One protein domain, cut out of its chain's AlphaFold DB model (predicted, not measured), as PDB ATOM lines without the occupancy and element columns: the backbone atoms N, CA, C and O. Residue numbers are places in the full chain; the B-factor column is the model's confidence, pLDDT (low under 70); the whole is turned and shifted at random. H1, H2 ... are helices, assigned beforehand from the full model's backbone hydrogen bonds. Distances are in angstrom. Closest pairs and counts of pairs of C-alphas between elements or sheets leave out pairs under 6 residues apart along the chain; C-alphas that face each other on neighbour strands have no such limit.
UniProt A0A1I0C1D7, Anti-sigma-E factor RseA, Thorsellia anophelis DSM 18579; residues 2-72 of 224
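AT A GLANCE: This is residues 2 to 72 of the 224 residues of the protein "Anti-sigma-E factor RseA" of Thorsellia anophelis DSM 18579 (UniProt A0A1I0C1D7). The long helix H3 has H1 and H2 loosely set on one side of its first half, while the chain folds back through a long link to H4, apart on the other side. The printed part has 71 residues with four named helices, H1 to H4 in order, no named strand: all helix. It is loose, radius of gyration of the C-alphas 14.0 A, spanning 38 by 34 by 20 A.

IN THESE COORDINATES: H3, residues 31 to 47, runs 24.3 A from C-alpha 31 at (45.734, 17.095, 94.622). H2 is residues 17 to 29, 19.2 A; H1 residues 2 to 11, 14.4 A; H4 residues 59 to 68, 14.3 A, ending at C-alpha 68 (59.454, 24.015, 85.033).

HOW THE PARTS SIT: With residues 33 to 37 alone, H3 only just touches H1, with 3 pairs of C-alphas within 8 A, the closest Leu 6 and Trp 37, 7.2 A; the tilt is steep, 41 degrees, the same way. H2 and H3 only just touch, only at the corner, with 3 such pairs, closest Met 27 and Leu 33, 5.7 A. With residues 20 to 23 alone, H2 only just touches H1, with 3 such pairs, closest Leu 9 and Ala 20, 6.7 A. H4 is apart from H1, H2 and H3. Every O i to N i+4 pair is within hydrogen-bond range in H1, H3 and H4; in H2, 8 of 9.

THE WHOLE: The farthest C-alphas, Leu 47 and Pro 71, are 38.2 A apart. The printed part has no cut. The H3 to H4 link is long; residues 52 to 56 in it have pLDDT under 70.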
ATOM      1  N   GLN A   2      34.755   9.947  89.654       83.50
ATOM      2  CA  GLN A   2      36.081  10.395  89.169       83.50
ATOM      3  C   GLN A   2      37.220   9.372  89.364       83.50
ATOM      4  O   GLN A   2      38.024   9.177  88.461       83.50
ATOM      5  N   LYS A   3      37.260   8.659  90.500       87.31
ATOM      6  CA  LYS A   3      38.262   7.600  90.753       87.31
ATOM      7  C   LYS A   3      38.110   6.376  89.838       87.31
ATOM      8  O   LYS A   3      39.092   5.713  89.542       87.31
ATOM      9  N   GLU A   4      36.894   6.099  89.384       89.38
ATOM     10  CA  GLU A   4      36.608   5.014  88.439       89.38
ATOM     11  C   GLU A   4      37.098   5.385  87.038       89.38
ATOM     12  O   GLU A   4      37.814   4.611  86.415       89.38
ATOM     13  N   ALA A   5      36.833   6.620  86.599       88.50
ATOM     14  CA  ALA A   5      37.408   7.155  85.366       88.50
ATOM     15  C   ALA A   5      38.947   7.192  85.411       88.50
ATOM     16  O   ALA A   5      39.597   6.955  84.398       88.50
ATOM     17  N   LEU A   6      39.533   7.445  86.588       91.00
ATOM     18  CA  LEU A   6      40.977   7.368  86.809       91.00
ATOM     19  C   LEU A   6      41.508   5.933  86.670       91.00
ATOM     20  O   LEU A   6      42.550   5.739  86.056       91.00
ATOM     21  N   SER A   7      40.792   4.936  87.196       90.69
ATOM     22  CA  SER A   7      41.141   3.521  87.000       90.69
ATOM     23  C   SER A   7      41.046   3.130  85.525       90.69
ATOM     24  O   SER A   7      41.991   2.580  84.975       90.69
ATOM     25  N   ALA A   8      39.970   3.522  84.842       91.25
ATOM     26  CA  ALA A   8      39.828   3.289  83.407       91.25
ATOM     27  C   ALA A   8      40.941   3.978  82.592       91.25
ATOM     28  O   ALA A   8      41.399   3.435  81.590       91.25
ATOM     29  N   LEU A   9      41.422   5.156  83.022       91.00
ATOM     30  CA  LEU A   9      42.591   5.808  82.420       91.00
ATOM     31  C   LEU A   9      43.870   4.985  82.613       91.00
ATOM     32  O   LEU A   9      44.652   4.861  81.675       91.00
ATOM     33  N   MET A  10      44.075   4.440  83.814       88.25
ATOM     34  CA  MET A  10      45.234   3.611  84.164       88.25
ATOM     35  C   MET A  10      45.303   2.319  83.350       88.25
ATOM     36  O   MET A  10      46.392   1.904  82.940       88.25
ATOM     37  N   ASP A  11      44.145   1.706  83.118       88.75
ATOM     38  CA  ASP A  11      44.012   0.445  82.387       88.75
ATOM     39  C   ASP A  11      43.908   0.653  80.864       88.75
ATOM     40  O   ASP A  11      43.982  -0.300  80.092       88.75
ATOM     41  N   GLY A  12      43.807   1.908  80.408       88.31
ATOM     42  CA  GLY A  12      43.681   2.251  78.990       88.31
ATOM     43  C   GLY A  12      42.286   1.998  78.406       88.31
ATOM     44  O   GLY A  12      42.120   2.025  77.191       88.31
ATOM     45  N   GLU A  13      41.281   1.793  79.257       89.88
ATOM     46  CA  GLU A  13      39.888   1.502  78.888       89.88
ATOM     47  C   GLU A  13      39.043   2.768  78.639       89.88
ATOM     48  O   GLU A  13      37.840   2.699  78.374       89.88
ATOM     49  N   LEU A  14      39.643   3.963  78.708       85.25
ATOM     50  CA  LEU A  14      38.943   5.205  78.380       85.25
ATOM     51  C   LEU A  14      38.684   5.326  76.872       85.25
ATOM     52  O   LEU A  14      39.569   5.645  76.081       85.25
ATOM     53  N   ASN A  15      37.415   5.162  76.500       78.69
ATOM     54  CA  ASN A  15      36.948   5.151  75.109       78.69
ATOM     55  C   ASN A  15      37.077   6.491  74.361       78.69
ATOM     56  O   ASN A  15      36.989   6.514  73.135       78.69
ATOM     57  N   SER A  16      37.253   7.618  75.062       83.56
ATOM     58  CA  SER A  16      37.366   8.938  74.434       83.56
ATOM     59  C   SER A  16      38.659   9.644  74.829       83.56
ATOM     60  O   SER A  16      38.963   9.872  75.999       83.56
ATOM     61  N   ARG A  17      39.418  10.062  73.814       84.44
ATOM     62  CA  ARG A  17      40.621  10.884  73.989       84.44
ATOM     63  C   ARG A  17      40.296  12.237  74.631       84.44
ATOM     64  O   ARG A  17      41.124  12.786  75.354       84.44
ATOM     65  N   GLU A  18      39.105  12.769  74.377       83.25
ATOM     66  CA  GLU A  18      38.654  14.042  74.939       83.25
ATOM     67  C   GLU A  18      38.383  13.922  76.440       83.25
ATOM     68  O   GLU A  18      38.796  14.789  77.211       83.25
ATOM     69  N   THR A  19      37.765  12.819  76.875       85.00
ATOM     70  CA  THR A  19      37.518  12.572  78.302       85.00
ATOM     71  C   THR A  19      38.820  12.303  79.047       85.00
ATOM     72  O   THR A  19      39.009  12.848  80.133       85.00
ATOM     73  N   ALA A  20      39.758  11.569  78.439       86.38
ATOM     74  CA  ALA A  20      41.102  11.391  78.983       86.38
ATOM     75  C   ALA A  20      41.834  12.735  79.146       86.38
ATOM     76  O   ALA A  20      42.389  13.015  80.206       86.38
ATOM     77  N   HIS A  21      41.796  13.606  78.133       88.12
ATOM     78  CA  HIS A  21      42.437  14.920  78.205       88.12
ATOM     79  C   HIS A  21      41.792  15.835  79.259       88.12
ATOM     80  O   HIS A  21      42.500  16.512  80.005       88.12
ATOM     81  N   SER A  22      40.460  15.828  79.356       89.19
ATOM     82  CA  SER A  22      39.722  16.565  80.387       89.19
ATOM     83  C   SER A  22      40.090  16.087  81.796       89.19
ATOM     84  O   SER A  22      40.423  16.901  82.656       89.19
ATOM     85  N   LEU A  23      40.146  14.767  82.007       90.25
ATOM     86  CA  LEU A  23      40.527  14.168  83.287       90.25
ATOM     87  C   LEU A  23      41.979  14.494  83.670       90.25
ATOM     88  O   LEU A  23      42.252  14.821  84.823       90.25
ATOM     89  N   ILE A  24      42.906  14.475  82.706       90.00
ATOM     90  CA  ILE A  24      44.302  14.884  82.926       90.00
ATOM     91  C   ILE A  24      44.382  16.359  83.332       90.00
ATOM     92  O   ILE A  24      45.158  16.704  84.222       90.00
ATOM     93  N   ASN A  25      43.594  17.239  82.709       90.88
ATOM     94  CA  ASN A  25      43.566  18.648  83.097       90.88
ATOM     95  C   ASN A  25      42.978  18.839  84.495       90.88
ATOM     96  O   ASN A  25      43.560  19.572  85.287       90.88
ATOM     97  N   GLN A  26      41.913  18.116  84.840       90.00
ATOM     98  CA  GLN A  26      41.364  18.124  86.194       90.00
ATOM     99  C   GLN A  26      42.392  17.645  87.233       90.00
ATOM    100  O   GLN A  26      42.532  18.243  88.295       90.00
ATOM    101  N   MET A  27      43.177  16.617  86.904       90.19
ATOM    102  CA  MET A  27      44.235  16.100  87.774       90.19
ATOM    103  C   MET A  27      45.374  17.111  88.007       90.19
ATOM    104  O   MET A  27      46.070  17.027  89.014       90.19
ATOM    105  N   LYS A  28      45.589  18.088  87.117       88.31
ATOM    106  CA  LYS A  28      46.585  19.148  87.364       88.31
ATOM    107  C   LYS A  28      46.188  20.044  88.536       88.31
ATOM    108  O   LYS A  28      47.058  20.473  89.287       88.31
ATOM    109  N   GLU A  29      44.896  20.316  88.678       89.44
ATOM    110  CA  GLU A  29      44.352  21.210  89.704       89.44
ATOM    111  C   GLU A  29      44.053  20.457  91.006       89.44
ATOM    112  O   GLU A  29      44.293  20.974  92.096       89.44
ATOM    113  N   ASP A  30      43.606  19.204  90.906       92.81
ATOM    114  CA  ASP A  30      43.185  18.397  92.048       92.81
ATOM    115  C   ASP A  30      44.342  17.557  92.635       92.81
ATOM    116  O   ASP A  30      44.934  16.690  91.982       92.81
ATOM    117  N   ALA A  31      44.691  17.824  93.897       89.81
ATOM    118  CA  ALA A  31      45.734  17.095  94.622       89.81
ATOM    119  C   ALA A  31      45.289  15.698  95.095       89.81
ATOM    120  O   ALA A  31      46.108  14.777  95.118       89.81
ATOM    121  N   ASP A  32      44.009  15.506  95.421       91.00
ATOM    122  CA  ASP A  32      43.472  14.222  95.882       91.00
ATOM    123  C   ASP A  32      43.424  13.197  94.747       91.00
ATOM    124  O   ASP A  32      43.739  12.016  94.950       91.00
ATOM    125  N   LEU A  33      43.083  13.646  93.535       91.00
ATOM    126  CA  LEU A  33      43.142  12.842  92.310       91.00
ATOM    127  C   LEU A  33      44.580  12.419  91.980       91.00
ATOM    128  O   LEU A  33      44.811  11.240  91.699       91.00
ATOM    129  N   ARG A  34      45.562  13.325  92.102       90.62
ATOM    130  CA  ARG A  34      46.992  12.979  91.963       90.62
ATOM    131  C   ARG A  34      47.443  11.968  93.010       90.62
ATOM    132  O   ARG A  34      48.107  10.991  92.669       90.62
ATOM    133  N   GLY A  35      47.036  12.151  94.264       90.00
ATOM    134  CA  GLY A  35      47.335  11.199  95.331       90.00
ATOM    135  C   GLY A  35      46.698   9.826  95.089       90.00
ATOM    136  O   GLY A  35      47.304   8.797  95.381       90.00
ATOM    137  N   ALA A  36      45.485   9.775  94.528       91.25
ATOM    138  CA  ALA A  36      44.852   8.517  94.134       91.25
ATOM    139  C   ALA A  36      45.627   7.817  93.008       91.25
ATOM    140  O   ALA A  36      45.890   6.623  93.127       91.25
ATOM    141  N   TRP A  37      46.061   8.560  91.986       91.81
ATOM    142  CA  TRP A  37      46.898   8.049  90.895       91.81
ATOM    143  C   TRP A  37      48.208   7.437  91.410       91.81
ATOM    144  O   TRP A  37      48.544   6.303  91.070       91.81
ATOM    145  N   GLN A  38      48.911   8.150  92.296       89.75
ATOM    146  CA  GLN A  38      50.143   7.662  92.925       89.75
ATOM    147  C   GLN A  38      49.911   6.377  93.725       89.75
ATOM    148  O   GLN A  38      50.646   5.407  93.555       89.75
ATOM    149  N   ARG A  39      48.865   6.332  94.563       90.12
ATOM    150  CA  ARG A  39      48.535   5.132  95.348       90.12
ATOM    151  C   ARG A  39      48.178   3.942  94.461       90.12
ATOM    152  O   ARG A  39      48.551   2.825  94.793       90.12
ATOM    153  N   TYR A  40      47.472   4.155  93.354       92.25
ATOM    154  CA  TYR A  40      47.120   3.072  92.433       92.25
ATOM    155  C   TYR A  40      48.345   2.485  91.735       92.25
ATOM    156  O   TYR A  40      48.473   1.264  91.682       92.25
ATOM    157  N   HIS A  41      49.279   3.324  91.281       89.56
ATOM    158  CA  HIS A  41      50.567   2.845  90.778       89.56
ATOM    159  C   HIS A  41      51.362   2.103  91.855       89.56
ATOM    160  O   HIS A  41      51.827   1.000  91.603       89.56
ATOM    161  N   LEU A  42      51.413   2.628  93.082       88.44
ATOM    162  CA  LEU A  42      52.100   1.960  94.186       88.44
ATOM    163  C   LEU A  42      51.516   0.570  94.485       88.44
ATOM    164  O   LEU A  42      52.265  -0.388  94.650       88.44
ATOM    165  N   VAL A  43      50.185   0.440  94.536       91.19
ATOM    166  CA  VAL A  43      49.514  -0.857  94.734       91.19
ATOM    167  C   VAL A  43      49.811  -1.801  93.569       91.19
ATOM    168  O   VAL A  43      50.117  -2.967  93.801       91.19
ATOM    169  N   ARG A  44      49.765  -1.312  92.325       89.75
ATOM    170  CA  ARG A  44      50.097  -2.097  91.128       89.75
ATOM    171  C   ARG A  44      51.527  -2.630  91.180       89.75
ATOM    172  O   ARG A  44      51.740  -3.812  90.917       89.75
ATOM    173  N   ASP A  45      52.481  -1.783  91.539       88.69
ATOM    174  CA  ASP A  45      53.897  -2.139  91.603       88.69
ATOM    175  C   ASP A  45      54.157  -3.097  92.777       88.69
ATOM    176  O   ASP A  45      54.899  -4.070  92.639       88.69
ATOM    177  N   ALA A  46      53.468  -2.911  93.910       90.00
ATOM    178  CA  ALA A  46      53.511  -3.838  95.041       90.00
ATOM    179  C   ALA A  46      52.965  -5.226  94.680       90.00
ATOM    180  O   ALA A  46      53.592  -6.231  95.010       90.00
ATOM    181  N   LEU A  47      51.842  -5.295  93.956       91.38
ATOM    182  CA  LEU A  47      51.268  -6.559  93.482       91.38
ATOM    183  C   LEU A  47      52.189  -7.295  92.500       91.38
ATOM    184  O   LEU A  47      52.181  -8.523  92.460       91.38
ATOM    185  N   LYS A  48      52.994  -6.562  91.728       91.12
ATOM    186  CA  LYS A  48      54.001  -7.134  90.827       91.12
ATOM    187  C   LYS A  48      55.309  -7.526  91.518       91.12
ATOM    188  O   LYS A  48      56.161  -8.135  90.880       91.12
ATOM    189  N   GLY A  49      55.482  -7.177  92.795       88.31
ATOM    190  CA  GLY A  49      56.760  -7.322  93.497       88.31
ATOM    191  C   GLY A  49      57.836  -6.332  93.029       88.31
ATOM    192  O   GLY A  49      59.010  -6.534  93.317       88.31
ATOM    193  N   GLU A  50      57.447  -5.271  92.316       83.38
ATOM    194  CA  GLU A  50      58.324  -4.213  91.790       83.38
ATOM    195  C   GLU A  50      58.387  -2.986  92.721       83.38
ATOM    196  O   GLU A  50      59.124  -2.035  92.453       83.38
ATOM    197  N   ALA A  51      57.636  -2.991  93.829       77.19
ATOM    198  CA  ALA A  51      57.680  -1.925  94.823       77.19
ATOM    199  C   ALA A  51      59.089  -1.818  95.426       77.19
ATOM    200  O   ALA A  51      59.499  -2.602  96.282       77.19
ATOM    201  N   THR A  52      59.846  -0.829  94.956       66.00
ATOM    202  CA  THR A  52      61.188  -0.537  95.457       66.00
ATOM    203  C   THR A  52      61.076  -0.056  96.900       66.00
ATOM    204  O   THR A  52      60.223   0.768  97.199       66.00
ATOM    205  N   GLN A  53      61.963  -0.500  97.793       62.31
ATOM    206  CA  GLN A  53      61.972  -0.164  99.232       62.31
ATOM    207  C   GLN A  53      62.171   1.339  99.541       62.31
ATOM    208  O   GLN A  53      62.137   1.774 100.689       62.31
ATOM    209  N   LEU A  54      62.360   2.138  98.495       60.09
ATOM    210  CA  LEU A  54      62.662   3.556  98.495       60.09
ATOM    211  C   LEU A  54      61.363   4.380  98.364       60.09
ATOM    212  O   LEU A  54      61.229   5.216  97.475       60.09
ATOM    213  N   LEU A  55      60.381   4.092  99.228       62.91
ATOM    214  CA  LEU A  55      59.029   4.682  99.186       62.91
ATOM    215  C   LEU A  55      59.001   6.198  99.445       62.91
ATOM    216  O   LEU A  55      58.003   6.841  99.134       62.91
ATOM    217  N   ASP A  56      60.068   6.760 100.012       64.19
ATOM    218  CA  ASP A  56      60.053   8.113 100.579       64.19
ATOM    219  C   ASP A  56      60.627   9.195  99.647       64.19
ATOM    220  O   ASP A  56      60.776  10.354 100.032       64.19
ATOM    221  N   ILE A  57      60.966   8.847  98.398       70.25
ATOM    222  CA  ILE A  57      61.509   9.821  97.445       70.25
ATOM    223  C   ILE A  57      60.406  10.330  96.523       70.25
ATOM    224  O   ILE A  57      59.932   9.625  95.632       70.25
ATOM    225  N   ASN A  58      60.067  11.611  96.663       78.50
ATOM    226  CA  ASN A  58      59.190  12.336  95.743       78.50
ATOM    227  C   ASN A  58      59.913  12.680  94.426       78.50
ATOM    228  O   ASN A  58      60.126  13.845  94.083       78.50
ATOM    229  N   ILE A  59      60.291  11.652  93.659       85.50
ATOM    230  CA  ILE A  59      60.983  11.798  92.366       85.50
ATOM    231  C   ILE A  59      60.132  12.630  91.399       85.50
ATOM    232  O   ILE A  59      60.645  13.526  90.733       85.50
ATOM    233  N   ALA A  60      58.821  12.376  91.367       86.00
ATOM    234  CA  ALA A  60      57.886  13.092  90.503       86.00
ATOM    235  C   ALA A  60      57.896  14.611  90.752       86.00
ATOM    236  O   ALA A  60      57.830  15.388  89.802       86.00
ATOM    237  N   GLU A  61      58.023  15.044  92.010       86.56
ATOM    238  CA  GLU A  61      58.064  16.464  92.369       86.56
ATOM    239  C   GLU A  61      59.405  17.107  91.999       86.56
ATOM    240  O   GLU A  61      59.431  18.205  91.440       86.56
ATOM    241  N   CYS A  62      60.514  16.397  92.228       86.12
ATOM    242  CA  CYS A  62      61.847  16.838  91.814       86.12
ATOM    243  C   CYS A  62      61.916  17.058  90.293       86.12
ATOM    244  O   CYS A  62      62.335  18.120  89.828       86.12
ATOM    245  N   VAL A  63      61.418  16.090  89.519       89.00
ATOM    246  CA  VAL A  63      61.357  16.177  88.055       89.00
ATOM    247  C   VAL A  63      60.428  17.307  87.611       89.00
ATOM    248  O   VAL A  63      60.805  18.087  86.742       89.00
ATOM    249  N   ALA A  64      59.245  17.453  88.217       87.06
ATOM    250  CA  ALA A  64      58.311  18.526  87.872       87.06
ATOM    251  C   ALA A  64      58.902  19.924  88.119       87.06
ATOM    252  O   ALA A  64      58.702  20.831  87.310       87.06
ATOM    253  N   LYS A  65      59.654  20.094  89.213       88.81
ATOM    254  CA  LYS A  65      60.369  21.337  89.517       88.81
ATOM    255  C   LYS A  65      61.446  21.621  88.472       88.81
ATOM    256  O   LYS A  65      61.455  22.704  87.901       88.81
ATOM    257  N   GLN A  66      62.297  20.637  88.182       89.12
ATOM    258  CA  GLN A  66      63.378  20.791  87.208       89.12
ATOM    259  C   GLN A  66      62.855  21.076  85.791       89.12
ATOM    260  O   GLN A  66      63.446  21.882  85.077       89.12
ATOM    261  N   LEU A  67      61.735  20.454  85.405       87.31
ATOM    262  CA  LEU A  67      61.091  20.645  84.104       87.31
ATOM    263  C   LEU A  67      60.469  22.041  83.958       87.31
ATOM    264  O   LEU A  67      60.435  22.588  82.861       87.31
ATOM    265  N   LYS A  68      59.982  22.641  85.052       86.69
ATOM    266  CA  LYS A  68      59.454  24.015  85.033       86.69
ATOM    267  C   LYS A  68      60.538  25.042  84.701       86.69
ATOM    268  O   LYS A  68      60.238  26.050  84.063       86.69
ATOM    269  N   ASP A  69      61.766  24.773  85.128       86.06
ATOM    270  CA  ASP A  69      62.928  25.631  84.896       86.06
ATOM    271  C   ASP A  69      63.609  25.341  83.542       86.06
ATOM    272  O   ASP A  69      64.550  26.036  83.153       86.06
ATOM    273  N   GLU A  70      63.140  24.330  82.799       85.81
ATOM    274  CA  GLU A  70      63.690  23.971  81.496       85.81
ATOM    275  C   GLU A  70      63.168  24.914  80.392       85.81
ATOM    276  O   GLU A  70      61.955  25.116  80.252       85.81
ATOM    277  N   PRO A  71      64.051  25.499  79.560       76.94
ATOM    278  CA  PRO A  71      63.618  26.265  78.404       76.94
ATOM    279  C   PRO A  71      62.941  25.335  77.393       76.94
ATOM    280  O   PRO A  71      63.518  24.341  76.956       76.94
ATOM    281  N   ILE A  72      61.726  25.684  76.968       74.38
ATOM    282  CA  ILE A  72      60.984  24.926  75.956       74.38
ATOM    283  C   ILE A  72      61.695  25.095  74.605       74.38
ATOM    284  O   ILE A  72      61.435  26.041  73.858       74.38
TER     285      ILE A  72